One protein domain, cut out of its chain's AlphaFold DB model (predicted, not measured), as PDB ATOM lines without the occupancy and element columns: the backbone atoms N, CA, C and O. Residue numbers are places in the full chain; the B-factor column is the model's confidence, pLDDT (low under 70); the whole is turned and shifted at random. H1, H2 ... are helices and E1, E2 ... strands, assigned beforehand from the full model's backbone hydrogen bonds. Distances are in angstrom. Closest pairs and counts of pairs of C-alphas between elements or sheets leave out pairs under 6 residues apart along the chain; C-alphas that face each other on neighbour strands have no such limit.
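This is residues 11 to 84 and 185 to 217 of the 217 residues of an uncharacterized protein of Staphylococcus epidermidis (UniProt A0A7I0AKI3). Helical hairpin H2-H3 and H4 make an up-and-down bundle, residues 70 to 84 sticking out. Strand hairpin E1-E2, antiparallel, leads into H4. The 107 printed residues, mostly helix, are loose, radius of gyration of the C-alphas 17.4 A, spanning 65 by 31 by 19 A.

H2, residues 17 to 38, touches H3, residues 43 to 83, the closest C-alphas being Met 36 and Ile 46, 6.8 A. E1, residues 190 to 193, pairs with E2, residues 199 to 202; N 190 and O 202 are within hydrogen-bond range, 3.0 A. H4, residues 204 to 216, touches H2, closest C-alphas Leu 30 and Tyr 208, 6.4 A. Every O i to N i+4 pair is within range in H2, 35 of 37 in H3, 8 of 9 in H4.

H1, residues 11 to 14, begins at C-alpha 11 (106.228, 127.828, 97.428). H3 is 58.4 A long. H4 ends at C-alpha 216 (116.077, 130.445, 131.238).

Residues 85 to 184 are not printed; C-alphas 84 and 185 are 31.1 A apart. Residue 217 has pLDDT under 70.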
ATOM      1  N   SER A  11     105.319 127.161  98.374       89.19
ATOM      2  CA  SER A  11     106.228 127.828  97.428       89.19
ATOM      3  C   SER A  11     105.937 129.325  97.304       89.19
ATOM      4  O   SER A  11     106.860 130.123  97.156       89.19
ATOM      5  N   VAL A  12     104.671 129.728  97.478       90.56
ATOM      6  CA  VAL A  12     104.235 131.134  97.494       90.56
ATOM      7  C   VAL A  12     105.012 131.997  98.499       90.56
ATOM      8  O   VAL A  12     105.203 133.193  98.268       90.56
ATOM      9  N   PHE A  13     105.491 131.381  99.582       92.62
ATOM     10  CA  PHE A  13     106.346 132.001 100.584       92.62
ATOM     11  C   PHE A  13     107.819 131.679 100.335       92.62
ATOM     12  O   PHE A  13     108.636 132.584 100.196       92.62
ATOM     13  N   PHE A  14     108.177 130.395 100.272       91.25
ATOM     14  CA  PHE A  14     109.580 129.984 100.342       91.25
ATOM     15  C   PHE A  14     110.375 130.239  99.062       91.25
ATOM     16  O   PHE A  14     111.595 130.393  99.148       91.25
ATOM     17  N   ASP A  15     109.718 130.399  97.912       92.06
ATOM     18  CA  ASP A  15     110.377 130.833  96.676       92.06
ATOM     19  C   ASP A  15     110.536 132.364  96.619       92.06
ATOM     20  O   ASP A  15     111.391 132.873  95.882       92.06
ATOM     21  N   ASP A  16     109.822 133.114  97.465       93.94
ATOM     22  CA  ASP A  16     109.888 134.570  97.522       93.94
ATOM     23  C   ASP A  16     111.122 135.066  98.298       93.94
ATOM     24  O   ASP A  16     111.331 134.787  99.480       93.94
ATOM     25  N   ARG A  17     111.961 135.860  97.623       95.38
ATOM     26  CA  ARG A  17     113.181 136.420  98.219       95.38
ATOM     27  C   ARG A  17     112.889 137.365  99.386       95.38
ATOM     28  O   ARG A  17     113.648 137.353 100.350       95.38
ATOM     29  N   LYS A  18     111.839 138.190  99.305       95.62
ATOM     30  CA  LYS A  18     111.490 139.124 100.386       95.62
ATOM     31  C   LYS A  18     111.074 138.344 101.628       95.62
ATOM     32  O   LYS A  18     111.525 138.677 102.715       95.62
ATOM     33  N   TYR A  19     110.300 137.274 101.451       96.69
ATOM     34  CA  TYR A  19     109.906 136.407 102.559       96.69
ATOM     35  C   TYR A  19     111.109 135.743 103.235       96.69
ATOM     36  O   TYR A  19     111.248 135.804 104.453       96.69
ATOM     37  N   ARG A  20     112.033 135.171 102.449       95.75
ATOM     38  CA  ARG A  20     113.262 134.568 102.994       95.75
ATOM     39  C   ARG A  20     114.134 135.570 103.752       95.75
ATOM     40  O   ARG A  20     114.725 135.203 104.759       95.75
ATOM     41  N   ASN A  21     114.197 136.823 103.301       97.12
ATOM     42  CA  ASN A  21     114.910 137.868 104.036       97.12
ATOM     43  C   ASN A  21     114.248 138.153 105.395       97.12
ATOM     44  O   ASN A  21     114.953 138.219 106.393       97.12
ATOM     45  N   LEU A  22     112.910 138.233 105.453       97.38
ATOM     46  CA  LEU A  22     112.182 138.420 106.717       97.38
ATOM     47  C   LEU A  22     112.390 137.256 107.698       97.38
ATOM     48  O   LEU A  22     112.436 137.469 108.907       97.38
ATOM     49  N   LEU A  23     112.526 136.025 107.191       96.44
ATOM     50  CA  LEU A  23     112.914 134.880 108.019       96.44
ATOM     51  C   LEU A  23     114.336 135.036 108.578       96.44
ATOM     52  O   LEU A  23     114.554 134.738 109.746       96.44
ATOM     53  N   GLY A  24     115.277 135.552 107.784       96.38
ATOM     54  CA  GLY A  24     116.623 135.881 108.262       96.38
ATOM     55  C   GLY A  24     116.609 136.941 109.369       96.38
ATOM     56  O   GLY A  24     117.221 136.740 110.413       96.38
ATOM     57  N   ASP A  25     115.836 138.015 109.189       97.25
ATOM     58  CA  ASP A  25     115.680 139.070 110.202       97.25
ATOM     59  C   ASP A  25     115.073 138.523 111.510       97.25
ATOM     60  O   ASP A  25     115.442 138.940 112.612       97.25
ATOM     61  N   LEU A  26     114.148 137.560 111.400       96.69
ATOM     62  CA  LEU A  26     113.592 136.842 112.545       96.69
ATOM     63  C   LEU A  26     114.661 136.017 113.265       96.69
ATOM     64  O   LEU A  26     114.768 136.102 114.488       96.69
ATOM     65  N   ASP A  27     115.447 135.236 112.530       96.12
ATOM     66  CA  ASP A  27     116.512 134.419 113.110       96.12
ATOM     67  C   ASP A  27     117.564 135.284 113.814       96.12
ATOM     68  O   ASP A  27     117.979 134.960 114.932       96.12
ATOM     69  N   ASP A  28     117.938 136.418 113.221       97.25
ATOM     70  CA  ASP A  28     118.862 137.383 113.816       97.25
ATOM     71  C   ASP A  28     118.315 137.957 115.130       97.25
ATOM     72  O   ASP A  28     119.022 137.955 116.144       97.25
ATOM     73  N   LEU A  29     117.040 138.362 115.164       96.94
ATOM     74  CA  LEU A  29     116.370 138.846 116.378       96.94
ATOM     75  C   LEU A  29     116.382 137.792 117.495       96.94
ATOM     76  O   LEU A  29     116.713 138.089 118.652       96.94
ATOM     77  N   LEU A  30     116.028 136.546 117.170       96.00
ATOM     78  CA  LEU A  30     115.979 135.462 118.153       96.00
ATOM     79  C   LEU A  30     117.390 135.097 118.645       96.00
ATOM     80  O   LEU A  30     117.583 134.844 119.837       96.00
ATOM     81  N   ASN A  31     118.395 135.107 117.769       96.25
ATOM     82  CA  ASN A  31     119.785 134.826 118.126       96.25
ATOM     83  C   ASN A  31     120.423 135.944 118.963       96.25
ATOM     84  O   ASN A  31     121.129 135.650 119.938       96.25
ATOM     85  N   GLU A  32     120.145 137.212 118.650       96.00
ATOM     86  CA  GLU A  32     120.552 138.359 119.470       96.00
ATOM     87  C   GLU A  32     119.947 138.238 120.873       96.00
ATOM     88  O   GLU A  32     120.672 138.302 121.868       96.00
ATOM     89  N   THR A  33     118.645 137.940 120.960       94.25
ATOM     90  CA  THR A  33     117.938 137.724 122.231       94.25
ATOM     91  C   THR A  33     118.610 136.626 123.063       94.25
ATOM     92  O   THR A  33     118.973 136.860 124.219       94.25
ATOM     93  N   LYS A  34     118.861 135.442 122.479       94.81
ATOM     94  CA  LYS A  34     119.572 134.338 123.161       94.81
ATOM     95  C   LYS A  34     120.942 134.772 123.674       94.81
ATOM     96  O   LYS A  34     121.343 134.389 124.772       94.81
ATOM     97  N   THR A  35     121.670 135.546 122.877       95.06
ATOM     98  CA  THR A  35     123.019 136.011 123.211       95.06
ATOM     99  C   THR A  35     123.001 136.969 124.397       95.06
ATOM    100  O   THR A  35     123.795 136.797 125.321       95.06
ATOM    101  N   MET A  36     122.058 137.915 124.435       94.69
ATOM    102  CA  MET A  36     121.906 138.838 125.564       94.69
ATOM    103  C   MET A  36     121.602 138.092 126.874       94.69
ATOM    104  O   MET A  36     122.212 138.383 127.903       94.69
ATOM    105  N   TYR A  37     120.728 137.080 126.843       92.44
ATOM    106  CA  TYR A  37     120.469 136.242 128.023       92.44
ATOM    107  C   TYR A  37     121.730 135.505 128.491       92.44
ATOM    108  O   TYR A  37     122.072 135.554 129.671       92.44
ATOM    109  N   LYS A  38     122.477 134.886 127.568       91.00
ATOM    110  CA  LYS A  38     123.740 134.192 127.886       91.00
ATOM    111  C   LYS A  38     124.816 135.123 128.449       91.00
ATOM    112  O   LYS A  38     125.638 134.690 129.249       91.00
ATOM    113  N   GLN A  39     124.811 136.391 128.046       93.38
ATOM    114  CA  GLN A  39     125.722 137.421 128.551       93.38
ATOM    115  C   GLN A  39     125.289 137.999 129.914       93.38
ATOM    116  O   GLN A  39     125.998 138.837 130.469       93.38
ATOM    117  N   GLY A  40     124.156 137.559 130.473       91.38
ATOM    118  CA  GLY A  40     123.692 137.968 131.800       91.38
ATOM    119  C   GLY A  40     122.995 139.329 131.838       91.38
ATOM    120  O   GLY A  40     122.884 139.931 132.911       91.38
ATOM    121  N   TYR A  41     122.517 139.837 130.695       92.75
ATOM    122  CA  TYR A  41     121.687 141.043 130.679       92.75
ATOM    123  C   TYR A  41     120.401 140.807 131.475       92.75
ATOM    124  O   TYR A  41     119.808 139.728 131.448       92.75
ATOM    125  N   ARG A  42     119.944 141.838 132.194       92.38
ATOM    126  CA  ARG A  42     118.693 141.754 132.958       92.38
ATOM    127  C   ARG A  42     117.498 141.656 131.996       92.38
ATOM    128  O   ARG A  42     117.471 142.440 131.047       92.38
ATOM    129  N   PRO A  43     116.479 140.817 132.270       91.00
ATOM    130  CA  PRO A  43     115.334 140.624 131.371       91.00
ATOM    131  C   PRO A  43     114.673 141.926 130.903       91.00
ATOM    132  O   PRO A  43     114.502 142.124 129.708       91.00
ATOM    133  N   TYR A  44     114.437 142.886 131.809       91.38
ATOM    134  CA  TYR A  44     113.823 144.170 131.437       91.38
ATOM    135  C   TYR A  44     114.657 144.995 130.437       91.38
ATOM    136  O   TYR A  44     114.106 145.817 129.709       91.38
ATOM    137  N   VAL A  45     115.988 144.831 130.424       93.44
ATOM    138  CA  VAL A  45     116.878 145.512 129.468       93.44
ATOM    139  C   VAL A  45     116.742 144.865 128.097       93.44
ATOM    140  O   VAL A  45     116.655 145.578 127.101       93.44
ATOM    141  N   ILE A  46     116.685 143.531 128.064       93.00
ATOM    142  CA  ILE A  46     116.481 142.755 126.840       93.00
ATOM    143  C   ILE A  46     115.120 143.108 126.242       93.00
ATOM    144  O   ILE A  46     115.068 143.535 125.095       93.00
ATOM    145  N   ASP A  47     114.047 143.049 127.031       91.94
ATOM    146  CA  ASP A  47     112.696 143.365 126.559       91.94
ATOM    147  C   ASP A  47     112.594 144.795 126.027       91.94
ATOM    148  O   ASP A  47     112.053 145.012 124.947       91.94
ATOM    149  N   LYS A  48     113.186 145.777 126.722       94.38
ATOM    150  CA  LYS A  48     113.203 147.173 126.257       94.38
ATOM    151  C   LYS A  48     113.901 147.339 124.898       94.38
ATOM    152  O   LYS A  48     113.546 148.244 124.148       94.38
ATOM    153  N   GLN A  49     114.895 146.503 124.596       94.31
ATOM    154  CA  GLN A  49     115.639 146.541 123.335       94.31
ATOM    155  C   GLN A  49     114.974 145.712 122.227       94.31
ATOM    156  O   GLN A  49     115.001 146.125 121.069       94.31
ATOM    157  N   GLN A  50     114.400 144.556 122.564       95.44
ATOM    158  CA  GLN A  50     113.895 143.586 121.591       95.44
ATOM    159  C   GLN A  50     112.418 143.791 121.245       95.44
ATOM    160  O   GLN A  50     112.055 143.590 120.090       95.44
ATOM    161  N   GLN A  51     111.573 144.253 122.175       94.56
ATOM    162  CA  GLN A  51     110.137 144.438 121.910       94.56
ATOM    163  C   GLN A  51     109.842 145.352 120.709       94.56
ATOM    164  O   GLN A  51     109.092 144.931 119.830       94.56
ATOM    165  N   PRO A  52     110.489 146.525 120.553       97.00
ATOM    166  CA  PRO A  52     110.285 147.343 119.356       97.00
ATOM    167  C   PRO A  52     110.668 146.622 118.055       97.00
ATOM    168  O   PRO A  52     110.049 146.847 117.017       97.00
ATOM    169  N   LYS A  53     111.677 145.736 118.092       97.00
ATOM    170  CA  LYS A  53     112.075 144.932 116.927       97.00
ATOM    171  C   LYS A  53     111.053 143.835 116.632       97.00
ATOM    172  O   LYS A  53     110.747 143.599 115.469       97.00
ATOM    173  N   VAL A  54     110.495 143.205 117.669       96.12
ATOM    174  CA  VAL A  54     109.413 142.218 117.544       96.12
ATOM    175  C   VAL A  54     108.179 142.854 116.904       96.12
ATOM    176  O   VAL A  54     107.626 142.294 115.958       96.12
ATOM    177  N   GLU A  55     107.778 144.040 117.363       96.38
ATOM    178  CA  GLU A  55     106.661 144.799 116.792       96.38
ATOM    179  C   GLU A  55     106.925 145.181 115.327       96.38
ATOM    180  O   GLU A  55     106.096 144.905 114.457       96.38
ATOM    181  N   ALA A  56     108.101 145.745 115.029       97.25
ATOM    182  CA  ALA A  56     108.476 146.153 113.674       97.25
ATOM    183  C   ALA A  56     108.540 144.973 112.692       97.25
ATOM    184  O   ALA A  56     108.099 145.081 111.543       97.25
ATOM    185  N   LEU A  57     109.060 143.829 113.142       97.25
ATOM    186  CA  LEU A  57     109.122 142.631 112.319       97.25
ATOM    187  C   LEU A  57     107.726 142.028 112.125       97.25
ATOM    188  O   LEU A  57     107.393 141.608 111.020       97.25
ATOM    189  N   THR A  58     106.874 142.065 113.155       97.44
ATOM    190  CA  THR A  58     105.476 141.609 113.059       97.44
ATOM    191  C   THR A  58     104.739 142.408 111.992       97.44
ATOM    192  O   THR A  58     104.064 141.829 111.141       97.44
ATOM    193  N   GLU A  59     104.916 143.730 111.987       97.94
ATOM    194  CA  GLU A  59     104.341 144.594 110.960       97.94
ATOM    195  C   GLU A  59     104.931 144.306 109.573       97.94
ATOM    196  O   GLU A  59     104.192 144.224 108.598       97.94
ATOM    197  N   SER A  60     106.235 144.041 109.475       97.88
ATOM    198  CA  SER A  60     106.874 143.670 108.204       97.88
ATOM    199  C   SER A  60     106.280 142.397 107.586       97.88
ATOM    200  O   SER A  60     106.022 142.366 106.382       97.88
ATOM    201  N   PHE A  61     105.991 141.366 108.391       97.62
ATOM    202  CA  PHE A  61     105.305 140.157 107.911       97.62
ATOM    203  C   PHE A  61     103.854 140.432 107.490       97.62
ATOM    204  O   PHE A  61     103.417 139.923 106.455       97.62
ATOM    205  N   LYS A  62     103.114 141.273 108.228       97.81
ATOM    206  CA  LYS A  62     101.763 141.698 107.816       97.81
ATOM    207  C   LYS A  62     101.792 142.412 106.471       97.81
ATOM    208  O   LYS A  62     101.065 142.028 105.556       97.81
ATOM    209  N   GLN A  63     102.665 143.407 106.337       97.75
ATOM    210  CA  GLN A  63     102.818 144.192 105.115       97.75
ATOM    211  C   GLN A  63     103.276 143.329 103.942       97.75
ATOM    212  O   GLN A  63     102.796 143.513 102.826       97.75
ATOM    213  N   PHE A  64     104.153 142.347 104.168       97.50
ATOM    214  CA  PHE A  64     104.497 141.371 103.139       97.50
ATOM    215  C   PHE A  64     103.253 140.642 102.618       97.50
ATOM    216  O   PHE A  64     103.031 140.625 101.407       97.50
ATOM    217  N   ALA A  65     102.430 140.081 103.509       97.00
ATOM    218  CA  ALA A  65     101.229 139.352 103.109       97.00
ATOM    219  C   ALA A  65     100.220 140.254 102.386       97.00
ATOM    220  O   ALA A  65      99.706 139.859 101.342       97.00
ATOM    221  N   ILE A  66      99.970 141.461 102.905       97.38
ATOM    222  CA  ILE A  66      99.065 142.444 102.291       97.38
ATOM    223  C   ILE A  66      99.525 142.773 100.869       97.38
ATOM    224  O   ILE A  66      98.770 142.557  99.924       97.38
ATOM    225  N   ASN A  67     100.783 143.192 100.708       97.19
ATOM    226  CA  ASN A  67     101.335 143.561  99.404       97.19
ATOM    227  C   ASN A  67     101.314 142.379  98.427       97.19
ATOM    228  O   ASN A  67     100.956 142.535  97.266       97.19
ATOM    229  N   LYS A  68     101.659 141.171  98.889       96.38
ATOM    230  CA  LYS A  68     101.655 139.972  98.042       96.38
ATOM    231  C   LYS A  68     100.246 139.613  97.566       96.38
ATOM    232  O   LYS A  68     100.073 139.244  96.407       96.38
ATOM    233  N   MET A  69      99.249 139.705  98.445       96.94
ATOM    234  CA  MET A  69      97.848 139.470  98.090       96.94
ATOM    235  C   MET A  69      97.322 140.534  97.126       96.94
ATOM    236  O   MET A  69      96.605 140.189  96.190       96.94
ATOM    237  N   GLU A  70      97.698 141.800  97.314       97.56
ATOM    238  CA  GLU A  70      97.347 142.894  96.406       97.56
ATOM    239  C   GLU A  70      97.984 142.709  95.020       97.56
ATOM    240  O   GLU A  70      97.284 142.782  94.012       97.56
ATOM    241  N   ASP A  71      99.270 142.351  94.957       96.38
ATOM    242  CA  ASP A  71      99.964 142.019  93.707       96.38
ATOM    243  C   ASP A  71      99.268 140.873  92.956       96.38
ATOM    244  O   ASP A  71      99.107 140.928  91.735       96.38
ATOM    245  N   ILE A  72      98.858 139.820  93.672       96.44
ATOM    246  CA  ILE A  72      98.122 138.697  93.080       96.44
ATOM    247  C   ILE A  72      96.755 139.161  92.574       96.44
ATOM    248  O   ILE A  72      96.388 138.831  91.448       96.44
ATOM    249  N   LYS A  73      96.023 139.948  93.367       95.31
ATOM    250  CA  LYS A  73      94.709 140.469  92.983       95.31
ATOM    251  C   LYS A  73      94.788 141.316  91.711       95.31
ATOM    252  O   LYS A  73      94.039 141.061  90.780       95.31
ATOM    253  N   ASN A  74      95.750 142.231  91.627       96.06
ATOM    254  CA  ASN A  74      95.945 143.071  90.443       96.06
ATOM    255  C   ASN A  74      96.236 142.237  89.181       96.06
ATOM    256  O   ASN A  74      95.773 142.564  88.087       96.06
ATOM    257  N   LYS A  75      96.982 141.132  89.318       94.56
ATOM    258  CA  LYS A  75      97.217 140.194  88.208       94.56
ATOM    259  C   LYS A  75      95.956 139.435  87.810       94.56
ATOM    260  O   LYS A  75      95.713 139.287  86.617       94.56
ATOM    261  N   LEU A  76      95.168 138.970  88.782       93.06
ATOM    262  CA  LEU A  76      93.881 138.326  88.517       93.06
ATOM    263  C   LEU A  76      92.948 139.281  87.766       93.06
ATOM    264  O   LEU A  76      92.441 138.902  86.718       93.06
ATOM    265  N   ASP A  77      92.825 140.529  88.227       91.62
ATOM    266  CA  ASP A  77      92.010 141.562  87.575       91.62
ATOM    267  C   ASP A  77      92.478 141.806  86.125       91.62
ATOM    268  O   ASP A  77      91.665 141.836  85.201       91.62
ATOM    269  N   THR A  78      93.795 141.864  85.891       91.56
ATOM    270  CA  THR A  78      94.368 141.997  84.537       91.56
ATOM    271  C   THR A  78      94.019 140.805  83.639       91.56
ATOM    272  O   THR A  78      93.662 140.986  82.476       91.56
ATOM    273  N   LEU A  79      94.117 139.574  84.154       90.69
ATOM    274  CA  LEU A  79      93.753 138.368  83.404       90.69
ATOM    275  C   LEU A  79      92.250 138.327  83.102       90.69
ATOM    276  O   LEU A  79      91.863 137.909  82.012       90.69
ATOM    277  N   THR A  80      91.412 138.795  84.030       87.94
ATOM    278  CA  THR A  80      89.970 138.941  83.811       87.94
ATOM    279  C   THR A  80      89.681 139.939  82.695       87.94
ATOM    280  O   THR A  80      88.901 139.624  81.800       87.94
ATOM    281  N   GLU A  81      90.324 141.109  82.687       87.12
ATOM    282  CA  GLU A  81      90.173 142.097  81.610       87.12
ATOM    283  C   GLU A  81      90.631 141.543  80.252       87.12
ATOM    284  O   GLU A  81      89.934 141.708  79.252       87.12
ATOM    285  N   GLN A  82      91.757 140.824  80.209       85.44
ATOM    286  CA  GLN A  82      92.273 140.199  78.984       85.44
ATOM    287  C   GLN A  82      91.384 139.070  78.450       85.44
ATOM    288  O   GLN A  82      91.397 138.794  77.250       85.44
ATOM    289  N   ALA A  83      90.631 138.404  79.325       82.88
ATOM    290  CA  ALA A  83      89.734 137.318  78.952       82.88
ATOM    291  C   ALA A  83      88.371 137.808  78.425       82.88
ATOM    292  O   ALA A  83      87.601 137.008  77.885       82.88
ATOM    293  N   GLN A  84      88.049 139.100  78.563       77.25
ATOM    294  CA  GLN A  84      86.787 139.652  78.069       77.25
ATOM    295  C   GLN A  84      86.750 139.698  76.535       77.25
ATOM    296  O   GLN A  84      87.709 140.077  75.866       77.25
ATOM    297  N   ALA A 185      98.469 138.448 107.209       94.94
ATOM    298  CA  ALA A 185      98.075 139.846 107.013       94.94
ATOM    299  C   ALA A 185      97.409 140.484 108.245       94.94
ATOM    300  O   ALA A 185      97.527 141.688 108.453       94.94
ATOM    301  N   ASN A 186      96.747 139.687 109.089       92.50
ATOM    302  CA  ASN A 186      96.057 140.189 110.277       92.50
ATOM    303  C   ASN A 186      96.964 140.175 111.514       92.50
ATOM    304  O   ASN A 186      97.001 141.140 112.281       92.50
ATOM    305  N   SER A 187      97.700 139.080 111.725       91.00
ATOM    306  CA  SER A 187      98.423 138.813 112.976       91.00
ATOM    307  C   SER A 187      99.945 138.855 112.856       91.00
ATOM    308  O   SER A 187     100.620 138.856 113.880       91.00
ATOM    309  N   GLY A 188     100.502 138.898 111.643       90.94
ATOM    310  CA  GLY A 188     101.942 138.737 111.419       90.94
ATOM    311  C   GLY A 188     102.441 137.331 111.768       90.94
ATOM    312  O   GLY A 188     103.608 137.161 112.111       90.94
ATOM    313  N   VAL A 189     101.554 136.324 111.738       94.38
ATOM    314  CA  VAL A 189     101.935 134.911 111.875       94.38
ATOM    315  C   VAL A 189     103.006 134.564 110.849       94.38
ATOM    316  O   VAL A 189     102.859 134.858 109.666       94.38
ATOM    317  N   VAL A 190     104.064 133.902 111.308       94.19
ATOM    318  CA  VAL A 190     105.174 133.478 110.460       94.19
ATOM    319  C   VAL A 190     105.031 131.998 110.143       94.19
ATOM    320  O   VAL A 190     104.910 131.172 111.056       94.19
ATOM    321  N   VAL A 191     105.091 131.688 108.850       93.81
ATOM    322  CA  VAL A 191     105.079 130.334 108.294       93.81
ATOM    323  C   VAL A 191     106.519 129.843 108.162       93.81
ATOM    324  O   VAL A 191     107.318 130.445 107.442       93.81
ATOM    325  N   THR A 192     106.866 128.755 108.838       90.81
ATOM    326  CA  THR A 192     108.198 128.135 108.738       90.81
ATOM    327  C   THR A 192     108.076 126.655 108.440       90.81
ATOM    328  O   THR A 192     107.191 125.999 108.978       90.81
ATOM    329  N   GLU A 193     108.985 126.123 107.635       87.56
ATOM    330  CA  GLU A 193     109.093 124.692 107.363       87.56
ATOM    331  C   GLU A 193     110.189 124.089 108.246       87.56
ATOM    332  O   GLU A 193     111.265 124.668 108.396       87.56
ATOM    333  N   ASN A 194     109.904 122.952 108.882       80.31
ATOM    334  CA  ASN A 194     110.903 122.216 109.648       80.31
ATOM    335  C   ASN A 194     111.738 121.293 108.744       80.31
ATOM    336  O   ASN A 194     111.422 121.074 107.577       80.31
ATOM    337  N   GLU A 195     112.783 120.684 109.306       70.94
ATOM    338  CA  GLU A 195     113.691 119.775 108.582       70.94
ATOM    339  C   GLU A 195     112.997 118.531 107.985       70.94
ATOM    340  O   GLU A 195     113.554 117.867 107.115       70.94
ATOM    341  N   TYR A 196     111.773 118.222 108.429       72.81
ATOM    342  CA  TYR A 196     110.950 117.107 107.953       72.81
ATOM    343  C   TYR A 196     109.863 117.539 106.950       72.81
ATOM    344  O   TYR A 196     108.996 116.733 106.608       72.81
ATOM    345  N   GLY A 197     109.868 118.799 106.502       71.00
ATOM    346  CA  GLY A 197     108.894 119.344 105.552       71.00
ATOM    347  C   GLY A 197     107.511 119.642 106.143       71.00
ATOM    348  O   GLY A 197     106.545 119.852 105.411       71.00
ATOM    349  N   SER A 198     107.369 119.625 107.473       82.69
ATOM    350  CA  SER A 198     106.134 120.049 108.144       82.69
ATOM    351  C   SER A 198     106.160 121.551 108.396       82.69
ATOM    352  O   SER A 198     107.177 122.100 108.820       82.69
ATOM    353  N   VAL A 199     105.022 122.202 108.175       88.00
ATOM    354  CA  VAL A 199     104.888 123.652 108.316       88.00
ATOM    355  C   VAL A 199     104.268 124.025 109.656       88.00
ATOM    356  O   VAL A 199     103.272 123.437 110.071       88.00
ATOM    357  N   ASP A 200     104.870 125.017 110.306       89.88
ATOM    358  CA  ASP A 200     104.436 125.591 111.574       89.88
ATOM    359  C   ASP A 200     104.028 127.063 111.408       89.88
ATOM    360  O   ASP A 200     104.633 127.811 110.630       89.88
ATOM    361  N   PHE A 201     103.011 127.472 112.169       92.38
ATOM    362  CA  PHE A 201     102.426 128.812 112.155       92.38
ATOM    363  C   PHE A 201     102.541 129.404 113.542       92.38
ATOM    364  O   PHE A 201     101.835 129.003 114.468       92.38
ATOM    365  N   LYS A 202     103.420 130.390 113.689       93.94
ATOM    366  CA  LYS A 202     103.685 130.960 115.004       93.94
ATOM    367  C   LYS A 202     103.960 132.447 114.916       93.94
ATOM    368  O   LYS A 202     104.688 132.892 114.026       93.94
ATOM    369  N   THR A 203     103.360 133.213 115.825       94.31
ATOM    370  CA  THR A 203     103.595 134.658 115.895       94.31
ATOM    371  C   THR A 203     105.027 134.936 116.340       94.31
ATOM    372  O   THR A 203     105.667 134.111 116.997       94.31
ATOM    373  N   ILE A 204     105.536 136.122 116.014       94.06
ATOM    374  CA  ILE A 204     106.874 136.534 116.455       94.06
ATOM    375  C   ILE A 204     106.937 136.617 117.980       94.06
ATOM    376  O   ILE A 204     107.914 136.168 118.569       94.06
ATOM    377  N   ASN A 205     105.868 137.093 118.627       93.25
ATOM    378  CA  ASN A 205     105.763 137.133 120.086       93.25
ATOM    379  C   ASN A 205     105.878 135.747 120.724       93.25
ATOM    380  O   ASN A 205     106.606 135.577 121.706       93.25
ATOM    381  N   ASP A 206     105.213 134.738 120.161       94.06
ATOM    382  CA  ASP A 206     105.310 133.387 120.706       94.06
ATOM    383  C   ASP A 206     106.709 132.798 120.464       94.06
ATOM    384  O   ASP A 206     107.253 132.128 121.338       94.06
ATOM    385  N   ARG A 207     107.335 133.062 119.304       93.25
ATOM    386  CA  ARG A 207     108.721 132.631 119.013       93.25
ATOM    387  C   ARG A 207     109.745 133.315 119.925       93.25
ATOM    388  O   ARG A 207     110.706 132.681 120.366       93.25
ATOM    389  N   TYR A 208     109.529 134.592 120.231       93.00
ATOM    390  CA  TYR A 208     110.322 135.357 121.190       93.00
ATOM    391  C   TYR A 208     110.188 134.769 122.603       93.00
ATOM    392  O   TYR A 208     111.191 134.474 123.252       93.00
ATOM    393  N   THR A 209     108.959 134.489 123.041       92.44
ATOM    394  CA  THR A 209     108.670 133.875 124.349       92.44
ATOM    395  C   THR A 209     109.295 132.484 124.480       92.44
ATOM    396  O   THR A 209     109.957 132.186 125.475       92.44
ATOM    397  N   ASP A 210     109.154 131.638 123.460       92.44
ATOM    398  CA  ASP A 210     109.816 130.332 123.385       92.44
ATOM    399  C   ASP A 210     111.333 130.445 123.511       92.44
ATOM    400  O   ASP A 210     111.976 129.666 124.219       92.44
ATOM    401  N   THR A 211     111.907 131.435 122.830       91.62
ATOM    402  CA  THR A 211     113.344 131.683 122.848       91.62
ATOM    403  C   THR A 211     113.821 132.026 124.252       91.62
ATOM    404  O   THR A 211     114.789 131.421 124.715       91.62
ATOM    405  N   ILE A 212     113.113 132.902 124.967       90.69
ATOM    406  CA  ILE A 212     113.400 133.212 126.374       90.69
ATOM    407  C   ILE A 212     113.310 131.948 127.235       90.69
ATOM    408  O   ILE A 212     114.236 131.636 127.987       90.69
ATOM    409  N   ASN A 213     112.229 131.181 127.093       90.88
ATOM    410  CA  ASN A 213     112.011 129.949 127.855       90.88
ATOM    411  C   ASN A 213     113.093 128.890 127.597       90.88
ATOM    412  O   ASN A 213     113.381 128.078 128.472       90.88
ATOM    413  N   SER A 214     113.700 128.881 126.408       89.94
ATOM    414  CA  SER A 214     114.759 127.931 126.046       89.94
ATOM    415  C   SER A 214     116.109 128.211 126.715       89.94
ATOM    416  O   SER A 214     116.924 127.301 126.822       89.94
ATOM    417  N   VAL A 215     116.354 129.451 127.156       88.00
ATOM    418  CA  VAL A 215     117.636 129.885 127.749       88.00
ATOM    419  C   VAL A 215     117.547 130.205 129.242       88.00
ATOM    420  O   VAL A 215     118.566 130.497 129.861       88.00
ATOM    421  N   THR A 216     116.342 130.180 129.812       78.81
ATOM    422  CA  THR A 216     116.077 130.445 131.238       78.81
ATOM    423  C   THR A 216     115.689 129.192 132.031       78.81
ATOM    424  O   THR A 216     115.592 129.267 133.256       78.81
ATOM    425  N   LYS A 217     115.480 128.061 131.347       59.16
ATOM    426  CA  LYS A 217     115.373 126.722 131.946       59.16
ATOM    427  C   LYS A 217     116.753 126.147 132.237       59.16
ATOM    428  O   LYS A 217     116.868 125.475 133.283       59.16
TER     429      LYS A 217